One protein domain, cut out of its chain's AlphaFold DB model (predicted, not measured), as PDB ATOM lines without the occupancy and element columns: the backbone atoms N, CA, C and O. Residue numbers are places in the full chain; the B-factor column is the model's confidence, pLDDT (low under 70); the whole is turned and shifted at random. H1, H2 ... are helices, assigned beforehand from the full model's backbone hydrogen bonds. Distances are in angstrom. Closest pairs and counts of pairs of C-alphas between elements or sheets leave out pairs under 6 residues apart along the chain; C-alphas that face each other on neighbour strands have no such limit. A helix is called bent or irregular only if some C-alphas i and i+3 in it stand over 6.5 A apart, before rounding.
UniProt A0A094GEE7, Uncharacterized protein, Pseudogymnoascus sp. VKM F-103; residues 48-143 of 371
ATOM      1  N   ILE A  48     186.596 147.361 110.834       82.12
ATOM      2  CA  ILE A  48     186.167 146.661 109.614       82.12
ATOM      3  C   ILE A  48     186.537 145.179 109.706       82.12
ATOM      4  O   ILE A  48     185.703 144.309 109.443       82.12
ATOM      5  N   CYS A  49     187.758 144.878 110.159       82.44
ATOM      6  CA  CYS A  49     188.175 143.511 110.465       82.44
ATOM      7  C   CYS A  49     187.266 142.867 111.522       82.44
ATOM      8  O   CYS A  49     186.781 141.754 111.310       82.44
ATOM      9  N   ALA A  50     187.010 143.559 112.637       81.12
ATOM     10  CA  ALA A  50     186.173 143.041 113.721       81.12
ATOM     11  C   ALA A  50     184.756 142.680 113.236       81.12
ATOM     12  O   ALA A  50     184.256 141.595 113.539       81.12
ATOM     13  N   ALA A  51     184.148 143.536 112.409       79.25
ATOM     14  CA  ALA A  51     182.836 143.275 111.829       79.25
ATOM     15  C   ALA A  51     182.826 142.100 110.841       79.25
ATOM     16  O   ALA A  51     181.927 141.268 110.910       79.25
ATOM     17  N   LEU A  52     183.830 141.970 109.965       80.12
ATOM     18  CA  LEU A  52     183.916 140.833 109.033       80.12
ATOM     19  C   LEU A  52     184.049 139.489 109.764       80.12
ATOM     20  O   LEU A  52     183.480 138.479 109.337       80.12
ATOM     21  N   TYR A  53     184.785 139.468 110.878       77.12
ATOM     22  CA  TYR A  53     184.847 138.294 111.745       77.12
ATOM     23  C   TYR A  53     183.484 138.003 112.389       77.12
ATOM     24  O   TYR A  53     183.031 136.864 112.321       77.12
ATOM     25  N   ALA A  54     182.792 139.008 112.930       72.75
ATOM     26  CA  ALA A  54     181.453 138.832 113.499       72.75
ATOM     27  C   ALA A  54     180.399 138.391 112.461       72.75
ATOM     28  O   ALA A  54     179.492 137.631 112.778       72.75
ATOM     29  N   GLU A  55     180.522 138.818 111.203       72.94
ATOM     30  CA  GLU A  55     179.625 138.397 110.119       72.94
ATOM     31  C   GLU A  55     179.877 136.938 109.699       72.94
ATOM     32  O   GLU A  55     178.945 136.192 109.393       72.94
ATOM     33  N   THR A  56     181.139 136.499 109.721       73.38
ATOM     34  CA  THR A  56     181.536 135.134 109.328       73.38
ATOM     35  C   THR A  56     181.310 134.109 110.446       73.38
ATOM     36  O   THR A  56     181.127 132.917 110.184       73.38
ATOM     37  N   HIS A  57     181.334 134.545 111.703       63.62
ATOM     38  CA  HIS A  57     181.176 133.696 112.877       63.62
ATOM     39  C   HIS A  57     179.876 134.088 113.565       63.62
ATOM     40  O   HIS A  57     179.814 135.156 114.150       63.62
ATOM     41  N   VAL A  58     178.845 133.236 113.490       54.91
ATOM     42  CA  VAL A  58     177.523 133.432 114.121       54.91
ATOM     43  C   VAL A  58     177.667 133.514 115.648       54.91
ATOM     44  O   VAL A  58     177.396 132.574 116.386       54.91
ATOM     45  N   SER A  59     178.172 134.630 116.136       51.62
ATOM     46  CA  SER A  59     178.329 134.991 117.533       51.62
ATOM     47  C   SER A  59     177.817 136.413 117.658       51.62
ATOM     48  O   SER A  59     177.936 137.204 116.722       51.62
ATOM     49  N   ALA A  60     177.156 136.692 118.784       49.19
ATOM     50  CA  ALA A  60     176.565 137.995 119.058       49.19
ATOM     51  C   ALA A  60     177.577 139.099 118.720       49.19
ATOM     52  O   ALA A  60     178.756 138.911 119.035       49.19
ATOM     53  N   PRO A  61     177.147 140.198 118.067       45.34
ATOM     54  CA  PRO A  61     178.075 141.230 117.644       45.34
ATOM     55  C   PRO A  61     178.852 141.650 118.891       45.34
ATOM     56  O   PRO A  61     178.215 142.091 119.857       45.34
ATOM     57  N   PRO A  62     180.192 141.481 118.939       48.50
ATOM     58  CA  PRO A  62     180.930 142.248 119.914       48.50
ATOM     59  C   PRO A  62     180.536 143.676 119.578       48.50
ATOM     60  O   PRO A  62     180.648 144.072 118.418       48.50
ATOM     61  N   SER A  63     179.957 144.399 120.538       49.19
ATOM     62  CA  SER A  63     179.806 145.840 120.411       49.19
ATOM     63  C   SER A  63     181.198 146.339 120.067       49.19
ATOM     64  O   SER A  63     182.048 146.444 120.952       49.19
ATOM     65  N   ALA A  64     181.457 146.538 118.775       53.38
ATOM     66  CA  ALA A  64     182.673 147.113 118.264       53.38
ATOM     67  C   ALA A  64     182.555 148.537 118.759       53.38
ATOM     68  O   ALA A  64     181.887 149.352 118.133       53.38
ATOM     69  N   ALA A  65     183.022 148.762 119.990       45.66
ATOM     70  CA  ALA A  65     182.836 149.994 120.724       45.66
ATOM     71  C   ALA A  65     183.254 151.098 119.769       45.66
ATOM     72  O   ALA A  65     184.438 151.170 119.430       45.66
ATOM     73  N   GLY A  66     182.243 151.806 119.243       52.31
ATOM     74  CA  GLY A  66     182.320 152.475 117.952       52.31
ATOM     75  C   GLY A  66     183.627 153.215 117.882       52.31
ATOM     76  O   GLY A  66     183.832 154.161 118.651       52.31
ATOM     77  N   SER A  67     184.554 152.713 117.060       58.97
ATOM     78  CA  SER A  67     185.869 153.320 117.014       58.97
ATOM     79  C   SER A  67     185.599 154.774 116.646       58.97
ATOM     80  O   SER A  67     185.004 155.068 115.609       58.97
ATOM     81  N   ASN A  68     185.993 155.711 117.506       63.69
ATOM     82  CA  ASN A  68     185.801 157.142 117.273       63.69
ATOM     83  C   ASN A  68     186.609 157.643 116.056       63.69
ATOM     84  O   ASN A  68     186.647 158.837 115.758       63.69
ATOM     85  N   LYS A  69     187.285 156.718 115.372       74.19
ATOM     86  CA  LYS A  69     188.140 156.880 114.215       74.19
ATOM     87  C   LYS A  69     187.306 156.602 112.964       74.19
ATOM     88  O   LYS A  69     186.561 155.632 112.880       74.19
ATOM     89  N   CYS A  70     187.432 157.481 111.976       77.69
ATOM     90  CA  CYS A  70     186.755 157.315 110.695       77.69
ATOM     91  C   CYS A  70     187.285 156.063 109.963       77.69
ATOM     92  O   CYS A  70     188.504 155.973 109.801       77.69
ATOM     93  N   PRO A  71     186.422 155.166 109.445       80.81
ATOM     94  CA  PRO A  71     186.851 153.977 108.700       80.81
ATOM     95  C   PRO A  71     187.715 154.265 107.459       80.81
ATOM     96  O   PRO A  71     188.494 153.423 107.036       80.81
ATOM     97  N   ILE A  72     187.665 155.493 106.919       80.88
ATOM     98  CA  ILE A  72     188.537 155.970 105.823       80.88
ATOM     99  C   ILE A  72     190.027 155.840 106.181       80.88
ATOM    100  O   ILE A  72     190.864 155.703 105.295       80.88
ATOM    101  N   ARG A  73     190.363 155.839 107.477       81.31
ATOM    102  CA  ARG A  73     191.727 155.617 107.965       81.31
ATOM    103  C   ARG A  73     192.306 154.255 107.576       81.31
ATOM    104  O   ARG A  73     193.520 154.127 107.520       81.31
ATOM    105  N   PHE A  74     191.448 153.275 107.311       83.62
ATOM    106  CA  PHE A  74     191.839 151.900 107.027       83.62
ATOM    107  C   PHE A  74     191.792 151.565 105.528       83.62
ATOM    108  O   PHE A  74     191.909 150.403 105.171       83.62
ATOM    109  N   LEU A  75     191.674 152.556 104.633       83.94
ATOM    110  CA  LEU A  75     191.681 152.325 103.175       83.94
ATOM    111  C   LEU A  75     192.996 151.736 102.634       83.94
ATOM    112  O   LEU A  75     193.006 151.202 101.531       83.94
ATOM    113  N   ASP A  76     194.084 151.814 103.402       81.50
ATOM    114  CA  ASP A  76     195.360 151.175 103.059       81.50
ATOM    115  C   ASP A  76     195.409 149.697 103.482       81.50
ATOM    116  O   ASP A  76     196.209 148.924 102.958       81.50
ATOM    117  N   GLN A  77     194.546 149.299 104.424       82.19
ATOM    118  CA  GLN A  77     194.463 147.941 104.977       82.19
ATOM    119  C   GLN A  77     193.278 147.154 104.395       82.19
ATOM    120  O   GLN A  77     193.349 145.933 104.271       82.19
ATOM    121  N   HIS A  78     192.216 147.858 103.997       84.06
ATOM    122  CA  HIS A  78     190.977 147.312 103.458       84.06
ATOM    123  C   HIS A  78     190.688 147.813 102.054       84.06
ATOM    124  O   HIS A  78     190.968 148.961 101.706       84.06
ATOM    125  N   SER A  79     190.043 146.959 101.259       87.31
ATOM    126  CA  SER A  79     189.585 147.374  99.940       87.31
ATOM    127  C   SER A  79     188.485 148.441 100.074       87.31
ATOM    128  O   SER A  79     187.676 148.395 101.010       87.31
ATOM    129  N   PRO A  80     188.406 149.413  99.153       86.19
ATOM    130  CA  PRO A  80     187.405 150.475  99.232       86.19
ATOM    131  C   PRO A  80     185.963 149.932  99.176       86.19
ATOM    132  O   PRO A  80     185.048 150.563  99.707       86.19
ATOM    133  N   GLU A  81     185.749 148.744  98.608       88.19
ATOM    134  CA  GLU A  81     184.467 148.031  98.613       88.19
ATOM    135  C   GLU A  81     184.098 147.490 100.002       88.19
ATOM    136  O   GLU A  81     182.935 147.544 100.403       88.19
ATOM    137  N   GLU A  82     185.067 146.964 100.751       87.81
ATOM    138  CA  GLU A  82     184.860 146.514 102.134       87.81
ATOM    139  C   GLU A  82     184.525 147.690 103.045       87.81
ATOM    140  O   GLU A  82     183.567 147.629 103.815       87.81
ATOM    141  N   VAL A  83     185.253 148.797 102.883       86.56
ATOM    142  CA  VAL A  83     185.001 150.030 103.629       86.56
ATOM    143  C   VAL A  83     183.601 150.577 103.320       86.56
ATOM    144  O   VAL A  83     182.877 150.956 104.240       86.56
ATOM    145  N   ALA A  84     183.171 150.570 102.054       87.00
ATOM    146  CA  ALA A  84     181.824 150.997 101.663       87.00
ATOM    147  C   ALA A  84     180.722 150.137 102.305       87.00
ATOM    148  O   ALA A  84     179.782 150.674 102.893       87.00
ATOM    149  N   ARG A  85     180.868 148.806 102.271       85.25
ATOM    150  CA  ARG A  85     179.925 147.888 102.932       85.25
ATOM    151  C   ARG A  85     179.868 148.120 104.436       85.25
ATOM    152  O   ARG A  85     178.783 148.108 105.019       85.25
ATOM    153  N   TYR A  86     181.015 148.382 105.057       85.06
ATOM    154  CA  TYR A  86     181.077 148.740 106.468       85.06
ATOM    155  C   TYR A  86     180.298 150.036 106.751       85.06
ATOM    156  O   TYR A  86     179.508 150.083 107.690       85.06
ATOM    157  N   PHE A  87     180.425 151.063 105.902       80.94
ATOM    158  CA  PHE A  87     179.664 152.314 106.030       80.94
ATOM    159  C   PHE A  87     178.146 152.132 105.936       80.94
ATOM    160  O   PHE A  87     177.394 152.801 106.650       80.94
ATOM    161  N   GLU A  88     177.686 151.232 105.072       81.56
ATOM    162  CA  GLU A  88     176.262 150.952 104.891       81.56
ATOM    163  C   GLU A  88     175.664 150.189 106.078       81.56
ATOM    164  O   GLU A  88     174.586 150.541 106.575       81.56
ATOM    165  N   THR A  89     176.382 149.171 106.549       82.12
ATOM    166  CA  THR A  89     175.949 148.275 107.629       82.12
ATOM    167  C   THR A  89     176.093 148.922 109.005       82.12
ATOM    168  O   THR A  89     175.162 148.856 109.802       82.12
ATOM    169  N   HIS A  90     177.177 149.663 109.242       79.62
ATOM    170  CA  HIS A  90     177.520 150.257 110.539       79.62
ATOM    171  C   HIS A  90     177.240 151.766 110.587       79.62
ATOM    172  O   HIS A  90     177.843 152.508 111.362       79.62
ATOM    173  N   LYS A  91     176.279 152.256 109.785       76.38
ATOM    174  CA  LYS A  91     175.907 153.687 109.706       76.38
ATOM    175  C   LYS A  91     175.587 154.337 111.063       76.38
ATOM    176  O   LYS A  91     175.653 155.556 111.177       76.38
ATOM    177  N   HIS A  92     175.189 153.537 112.053       72.88
ATOM    178  CA  HIS A  92     174.805 153.959 113.407       72.88
ATOM    179  C   HIS A  92     175.993 154.047 114.377       72.88
ATOM    180  O   HIS A  92     175.874 154.688 115.416       72.88
ATOM    181  N   GLU A  93     177.126 153.438 114.037       75.88
ATOM    182  CA  GLU A  93     178.332 153.395 114.877       75.88
ATOM    183  C   GLU A  93     179.394 154.399 114.415       75.88
ATOM    184  O   GLU A  93     180.412 154.623 115.067       75.88
ATOM    185  N   ILE A  94     179.135 155.038 113.279       72.00
ATOM    186  CA  ILE A  94     180.025 155.991 112.642       72.00
ATOM    187  C   ILE A  94     179.792 157.396 113.225       72.00
ATOM    188  O   ILE A  94     178.641 157.792 113.434       72.00
ATOM    189  N   PRO A  95     180.853 158.201 113.450       74.69
ATOM    190  CA  PRO A  95     180.724 159.546 114.003       74.69
ATOM    191  C   PRO A  95     179.669 160.402 113.286       74.69
ATOM    192  O   PRO A  95     179.551 160.363 112.058       74.69
ATOM    193  N   ARG A  96     178.947 161.249 114.042       70.56
ATOM    194  CA  ARG A  96     177.835 162.082 113.525       70.56
ATOM    195  C   ARG A  96     178.187 162.911 112.284       70.56
ATOM    196  O   ARG A  96     177.307 163.194 111.478       70.56
ATOM    197  N   SER A  97     179.452 163.298 112.107       67.38
ATOM    198  CA  SER A  97     179.917 164.023 110.916       67.38
ATOM    199  C   SER A  97     179.856 163.183 109.637       67.38
ATOM    200  O   SER A  97     179.564 163.722 108.573       67.38
ATOM    201  N   HIS A  98     180.081 161.873 109.729       72.50
ATOM    202  CA  HIS A  98     180.062 160.970 108.585       72.50
ATOM    203  C   HIS A  98     178.677 160.323 108.382       72.50
ATOM    204  O   HIS A  98     178.275 160.081 107.244       72.50
ATOM    205  N   GLU A  99     177.874 160.174 109.440       72.62
ATOM    206  CA  GLU A  99     176.468 159.749 109.332       72.62
ATOM    207  C   GLU A  99     175.673 160.622 108.334       72.62
ATOM    208  O   GLU A  99     174.837 160.124 107.580       72.62
ATOM    209  N   VAL A 100     175.966 161.928 108.265       70.06
ATOM    210  CA  VAL A 100     175.334 162.856 107.309       70.06
ATOM    211  C   VAL A 100     175.699 162.529 105.856       70.06
ATOM    212  O   VAL A 100     174.835 162.633 104.983       70.06
ATOM    213  N   CYS A 101     176.939 162.114 105.582       67.69
ATOM    214  CA  CYS A 101     177.389 161.715 104.246       67.69
ATOM    215  C   CYS A 101     176.670 160.440 103.786       67.69
ATOM    216  O   CYS A 101     176.090 160.424 102.700       67.69
ATOM    217  N   VAL A 102     176.599 159.425 104.653       73.62
ATOM    218  CA  VAL A 102     175.918 158.151 104.360       73.62
ATOM    219  C   VAL A 102     174.407 158.343 104.232       73.62
ATOM    220  O   VAL A 102     173.791 157.830 103.298       73.62
ATOM    221  N   LYS A 103     173.781 159.139 105.112       74.25
ATOM    222  CA  LYS A 103     172.339 159.442 105.035       74.25
ATOM    223  C   LYS A 103     171.965 160.199 103.765       74.25
ATOM    224  O   LYS A 103     170.896 159.953 103.218       74.25
ATOM    225  N   ARG A 104     172.805 161.122 103.284       69.12
ATOM    226  CA  ARG A 104     172.547 161.825 102.013       69.12
ATOM    227  C   ARG A 104     172.612 160.885 100.815       69.12
ATOM    228  O   ARG A 104     171.822 161.059  99.893       69.12
ATOM    229  N   TYR A 105     173.511 159.906 100.853       68.94
ATOM    230  CA  TYR A 105     173.638 158.900  99.805       68.94
ATOM    231  C   TYR A 105     172.456 157.918  99.812       68.94
ATOM    232  O   TYR A 105     171.850 157.662  98.781       68.94
ATOM    233  N   THR A 106     172.062 157.434 100.991       69.44
ATOM    234  CA  THR A 106     171.042 156.377 101.136       69.44
ATOM    235  C   THR A 106     169.592 156.871 101.122       69.44
ATOM    236  O   THR A 106     168.700 156.116 100.751       69.44
ATOM    237  N   ARG A 107     169.309 158.120 101.523       73.44
ATOM    238  CA  ARG A 107     167.925 158.623 101.669       73.44
ATOM    239  C   ARG A 107     167.312 159.152 100.368       73.44
ATOM    240  O   ARG A 107     166.111 159.395 100.329       73.44
ATOM    241  N   ASN A 108     168.116 159.366  99.329       73.12
ATOM    242  CA  ASN A 108     167.650 159.912  98.062       73.12
ATOM    243  C   ASN A 108     168.226 159.097  96.900       73.12
ATOM    244  O   ASN A 108     169.365 159.332  96.514       73.12
ATOM    245  N   GLU A 109     167.451 158.178  96.316       80.06
ATOM    246  CA  GLU A 109     167.878 157.412  95.130       80.06
ATOM    247  C   GLU A 109     168.296 158.311  93.958       80.06
ATOM    248  O   GLU A 109     169.177 157.963  93.173       80.06
ATOM    249  N   GLU A 110     167.673 159.482  93.812       76.88
ATOM    250  CA  GLU A 110     168.057 160.461  92.791       76.88
ATOM    251  C   GLU A 110     169.381 161.145  93.147       76.88
ATOM    252  O   GLU A 110     170.148 161.528  92.266       76.88
ATOM    253  N   GLY A 111     169.657 161.298  94.443       76.12
ATOM    254  CA  GLY A 111     170.930 161.768  94.977       76.12
ATOM    255  C   GLY A 111     172.041 160.739  94.783       76.12
ATOM    256  O   GLY A 111     173.110 161.117  94.315       76.12
ATOM    257  N   ALA A 112     171.761 159.459  95.049       74.44
ATOM    258  CA  ALA A 112     172.654 158.340  94.758       74.44
ATOM    259  C   ALA A 112     172.979 158.287  93.261       74.44
ATOM    260  O   ALA A 112     174.143 158.372  92.903       74.44
ATOM    261  N   ARG A 113     171.973 158.335  92.373       82.44
ATOM    262  CA  ARG A 113     172.189 158.382  90.913       82.44
ATOM    263  C   ARG A 113     173.000 159.597  90.447       82.44
ATOM    264  O   ARG A 113     173.812 159.475  89.536       82.44
ATOM    265  N   LYS A 114     172.794 160.777  91.043       79.56
ATOM    266  CA  LYS A 114     173.561 161.997  90.708       79.56
ATOM    267  C   LYS A 114     174.999 161.944  91.223       79.56
ATOM    268  O   LYS A 114     175.896 162.456  90.557       79.56
ATOM    269  N   LEU A 115     175.221 161.371  92.402       73.62
ATOM    270  CA  LEU A 115     176.561 161.159  92.946       73.62
ATOM    271  C   LEU A 115     177.288 160.066  92.166       73.62
ATOM    272  O   LEU A 115     178.434 160.294  91.803       73.62
ATOM    273  N   ASP A 116     176.593 158.998  91.782       81.38
ATOM    274  CA  ASP A 116     177.095 157.958  90.886       81.38
ATOM    275  C   ASP A 116     177.467 158.514  89.513       81.38
ATOM    276  O   ASP A 116     178.514 158.184  88.963       81.38
ATOM    277  N   ALA A 117     176.679 159.446  88.979       82.75
ATOM    278  CA  ALA A 117     177.030 160.136  87.742       82.75
ATOM    279  C   ALA A 117     178.259 161.055  87.888       82.75
ATOM    280  O   ALA A 117     178.979 161.271  86.915       82.75
ATOM    281  N   LYS A 118     178.495 161.631  89.075       79.25
ATOM    282  CA  LYS A 118     179.552 162.633  89.299       79.25
ATOM    283  C   LYS A 118     180.872 162.033  89.782       79.25
ATOM    284  O   LYS A 118     181.935 162.557  89.462       79.25
ATOM    285  N   TYR A 119     180.794 160.980  90.576       73.25
ATOM    286  CA  TYR A 119     181.921 160.368  91.262       73.25
ATOM    287  C   TYR A 119     182.006 158.868  90.999       73.25
ATOM    288  O   TYR A 119     182.956 158.253  91.459       73.25
ATOM    289  N   GLY A 120     181.071 158.270  90.258       83.06
ATOM    290  CA  GLY A 120     180.884 156.823  90.274       83.06
ATOM    291  C   GLY A 120     180.289 156.361  91.606       83.06
ATOM    292  O   GLY A 120     179.864 157.171  92.425       83.06
ATOM    293  N   SER A 121     180.312 155.049  91.831       86.44
ATOM    294  CA  SER A 121     179.832 154.396  93.059       86.44
ATOM    295  C   SER A 121     180.397 155.013  94.356       86.44
ATOM    296  O   SER A 121     181.494 155.580  94.348       86.44
ATOM    297  N   MET A 122     179.714 154.819  95.499       79.94
ATOM    298  CA  MET A 122     180.205 155.132  96.861       79.94
ATOM    299  C   MET A 122     181.684 154.762  97.068       79.94
ATOM    300  O   MET A 122     182.428 155.517  97.689       79.94
ATOM    301  N   VAL A 123     182.123 153.645  96.489       86.62
ATOM    302  CA  VAL A 123     183.514 153.163  96.500       86.62
ATOM    303  C   VAL A 123     184.491 154.202  95.930       86.62
ATOM    304  O   VAL A 123     185.517 154.495  96.538       86.62
ATOM    305  N   SER A 124     184.152 154.823  94.802       87.81
ATOM    306  CA  SER A 124     184.986 155.827  94.129       87.81
ATOM    307  C   SER A 124     185.001 157.162  94.887       87.81
ATOM    308  O   SER A 124     186.049 157.798  95.025       87.81
ATOM    309  N   MET A 125     183.874 157.553  95.496       82.94
ATOM    310  CA  MET A 125     183.833 158.697  96.419       82.94
ATOM    311  C   MET A 125     184.733 158.466  97.642       82.94
ATOM    312  O   MET A 125     185.492 159.358  98.031       82.94
ATOM    313  N   LEU A 126     184.654 157.276  98.245       84.56
ATOM    314  CA  LEU A 126     185.474 156.891  99.392       84.56
ATOM    315  C   LEU A 126     186.954 156.844  99.027       84.56
ATOM    316  O   LEU A 126     187.767 157.332  99.803       84.56
ATOM    317  N   GLN A 127     187.302 156.353  97.839       86.19
ATOM    318  CA  GLN A 127     188.678 156.341  97.355       86.19
ATOM    319  C   GLN A 127     189.227 157.761  97.157       86.19
ATOM    320  O   GLN A 127     190.330 158.064  97.612       86.19
ATOM    321  N   GLN A 128     188.448 158.665  96.551       82.69
ATOM    322  CA  GLN A 128     188.848 160.067  96.379       82.69
ATOM    323  C   GLN A 128     189.012 160.786  97.725       82.69
ATOM    324  O   GLN A 128     189.936 161.581  97.916       82.69
ATOM    325  N   LEU A 129     188.117 160.515  98.675       80.56
ATOM    326  CA  LEU A 129     188.206 161.074 100.019       80.56
ATOM    327  C   LEU A 129     189.391 160.471 100.786       80.56
ATOM    328  O   LEU A 129     190.109 161.200 101.467       80.56
ATOM    329  N   GLY A 130     189.645 159.177 100.600       84.19
ATOM    330  CA  GLY A 130     190.814 158.459 101.090       84.19
ATOM    331  C   GLY A 130     192.104 159.139 100.682       84.19
ATOM    332  O   GLY A 130     192.833 159.583 101.554       84.19
ATOM    333  N   GLN A 131     192.316 159.360  99.384       83.50
ATOM    334  CA  GLN A 131     193.516 160.028  98.860       83.50
ATOM    335  C   GLN A 131     193.775 161.404  99.491       83.50
ATOM    336  O   GLN A 131     194.922 161.787  99.711       83.50
ATOM    337  N   LYS A 132     192.716 162.162  99.809       81.06
ATOM    338  CA  LYS A 132     192.854 163.456 100.489       81.06
ATOM    339  C   LYS A 132     193.237 163.301 101.959       81.06
ATOM    340  O   LYS A 132     193.992 164.118 102.478       81.06
ATOM    341  N   HIS A 133     192.662 162.318 102.645       75.50
ATOM    342  CA  HIS A 133     192.850 162.135 104.079       75.50
ATOM    343  C   HIS A 133     194.110 161.346 104.425       75.50
ATOM    344  O   HIS A 133     194.700 161.626 105.463       75.50
ATOM    345  N   GLN A 134     194.544 160.446 103.547       77.88
ATOM    346  CA  GLN A 134     195.698 159.564 103.697       77.88
ATOM    347  C   GLN A 134     196.988 160.276 104.142       77.88
ATOM    348  O   GLN A 134     197.555 159.855 105.143       77.88
ATOM    349  N   PRO A 135     197.426 161.399 103.537       80.06
ATOM    350  CA  PRO A 135     198.641 162.088 103.988       80.06
ATOM    351  C   PRO A 135     198.509 162.778 105.358       80.06
ATOM    352  O   PRO A 135     199.505 163.243 105.898       80.06
ATOM    353  N   MET A 136     197.296 162.893 105.916       72.88
ATOM    354  CA  MET A 136     197.047 163.450 107.257       72.88
ATOM    355  C   MET A 136     196.910 162.358 108.326       72.88
ATOM    356  O   MET A 136     196.637 162.656 109.493       72.88
ATOM    357  N   LEU A 137     197.027 161.088 107.941       70.19
ATOM    358  CA  LEU A 137     197.139 160.005 108.898       70.19
ATOM    359  C   LEU A 137     198.584 159.924 109.405       70.19
ATOM    360  O   LEU A 137     199.485 159.915 108.571       70.19
ATOM    361  N   PRO A 138     198.818 159.806 110.729       69.12
ATOM    362  CA  PRO A 138     200.099 159.325 111.225       69.12
ATOM    363  C   PRO A 138     200.472 158.033 110.509       69.12
ATOM    364  O   PRO A 138     199.627 157.142 110.350       69.12
ATOM    365  N   VAL A 139     201.718 157.987 110.046       70.00
ATOM    366  CA  VAL A 139     202.279 156.823 109.361       70.00
ATOM    367  C   VAL A 139     202.283 155.663 110.355       70.00
ATOM    368  O   VAL A 139     202.421 155.877 111.557       70.00
ATOM    369  N   GLN A 140     202.098 154.435 109.874       62.59
ATOM    370  CA  GLN A 140     202.027 153.244 110.729       62.59
ATOM    371  C   GLN A 140     203.209 153.146 111.719       62.59
ATOM    372  O   GLN A 140     203.009 152.705 112.848       62.59
ATOM    373  N   ASP A 141     204.381 153.659 111.336       58.22
ATOM    374  CA  ASP A 141     205.586 153.746 112.170       58.22
ATOM    375  C   ASP A 141     205.422 154.698 113.377       58.22
ATOM    376  O   ASP A 141     205.829 154.368 114.488       58.22
ATOM    377  N   GLU A 142     204.750 155.845 113.206       60.81
ATOM    378  CA  GLU A 142     204.440 156.782 114.304       60.81
ATOM    379  C   GLU A 142     203.394 156.203 115.268       60.81
ATOM    380  O   GLU A 142     203.361 156.538 116.452       60.81
ATOM    381  N   ILE A 143     202.518 155.324 114.770       64.69
ATOM    382  CA  ILE A 143     201.538 154.620 115.604       64.69
ATOM    383  C   ILE A 143     202.251 153.580 116.475       64.69
ATOM    384  O   ILE A 143     201.941 153.473 117.660       64.69
TER     385      ILE A 143
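This is residues 48 to 143 of the 371 residues of an uncharacterized protein of Pseudogymnoascus sp. VKM F-103 (UniProt A0A094GEE7). What is the main picture? The longest helix, H6, packs its residues 122 to 127 on H3 near the middle at a wide angle, and short H2 and H1 pack on H3 too; H4 and H5 make an L to one side, and H7 lies far out beyond H6. Residues 55 to 60 stick out. How large is it? The 96 printed residues hold seven named helices, H1 to H7 in chain order, and no named strand: all helix, compact, radius of gyration of the C-alphas 14.1 A, spans 36 by 34 by 23 A.

Where is the longest helix? H6 is residues 122 to 136, 21.5 A, from C-alpha 122 at (180.205, 155.132, 96.861); it is only just irregular, C-alphas 132 and 135 being 6.9 A apart. Where are the others? H1 is residues 48 to 56, from C-alpha 48 at (186.167, 146.661, 109.614), H2 71 to 74, H3 80 to 89, H4 96 to 106, 15.2 A, H5 109 to 119, and H7 140 to 143.

What does H6 touch? It touches H3, the hub, with residues 122 to 127 alone, only just about perpendicular at 72 degrees; the closest C-alphas, Pro 80 and Val 123, are 5.5 A apart. It touches H2, closest C-alphas Ile 72 and Gly 130, 5.8 A. What else meets? H3 touches H1, closest C-alphas Ile 48 and Tyr 86, 6.3 A, and H2, Pro 71 and Val 83, 6.7 A. H4 and H5 touch only at the corner, C-alphas Tyr 105 and Ala 112 closest at 5.2 A; H6 and H7 are apart. Are the backbones in order? Every O i to N i+4 pair is within hydrogen-bond range in H1, H3 and H5, 5 of 7 in H4 and 9 of 11 in H6; H2 and H7 are too short for one.

How far does it reach? The farthest C-alphas, Glu 110 and Asp 141, are 42.8 A apart; the printed part has no cut, and H1 to H2 is a long link. Where is confidence low? Twenty-two residues are under 70, among them 57 to 68 and 140 to 143.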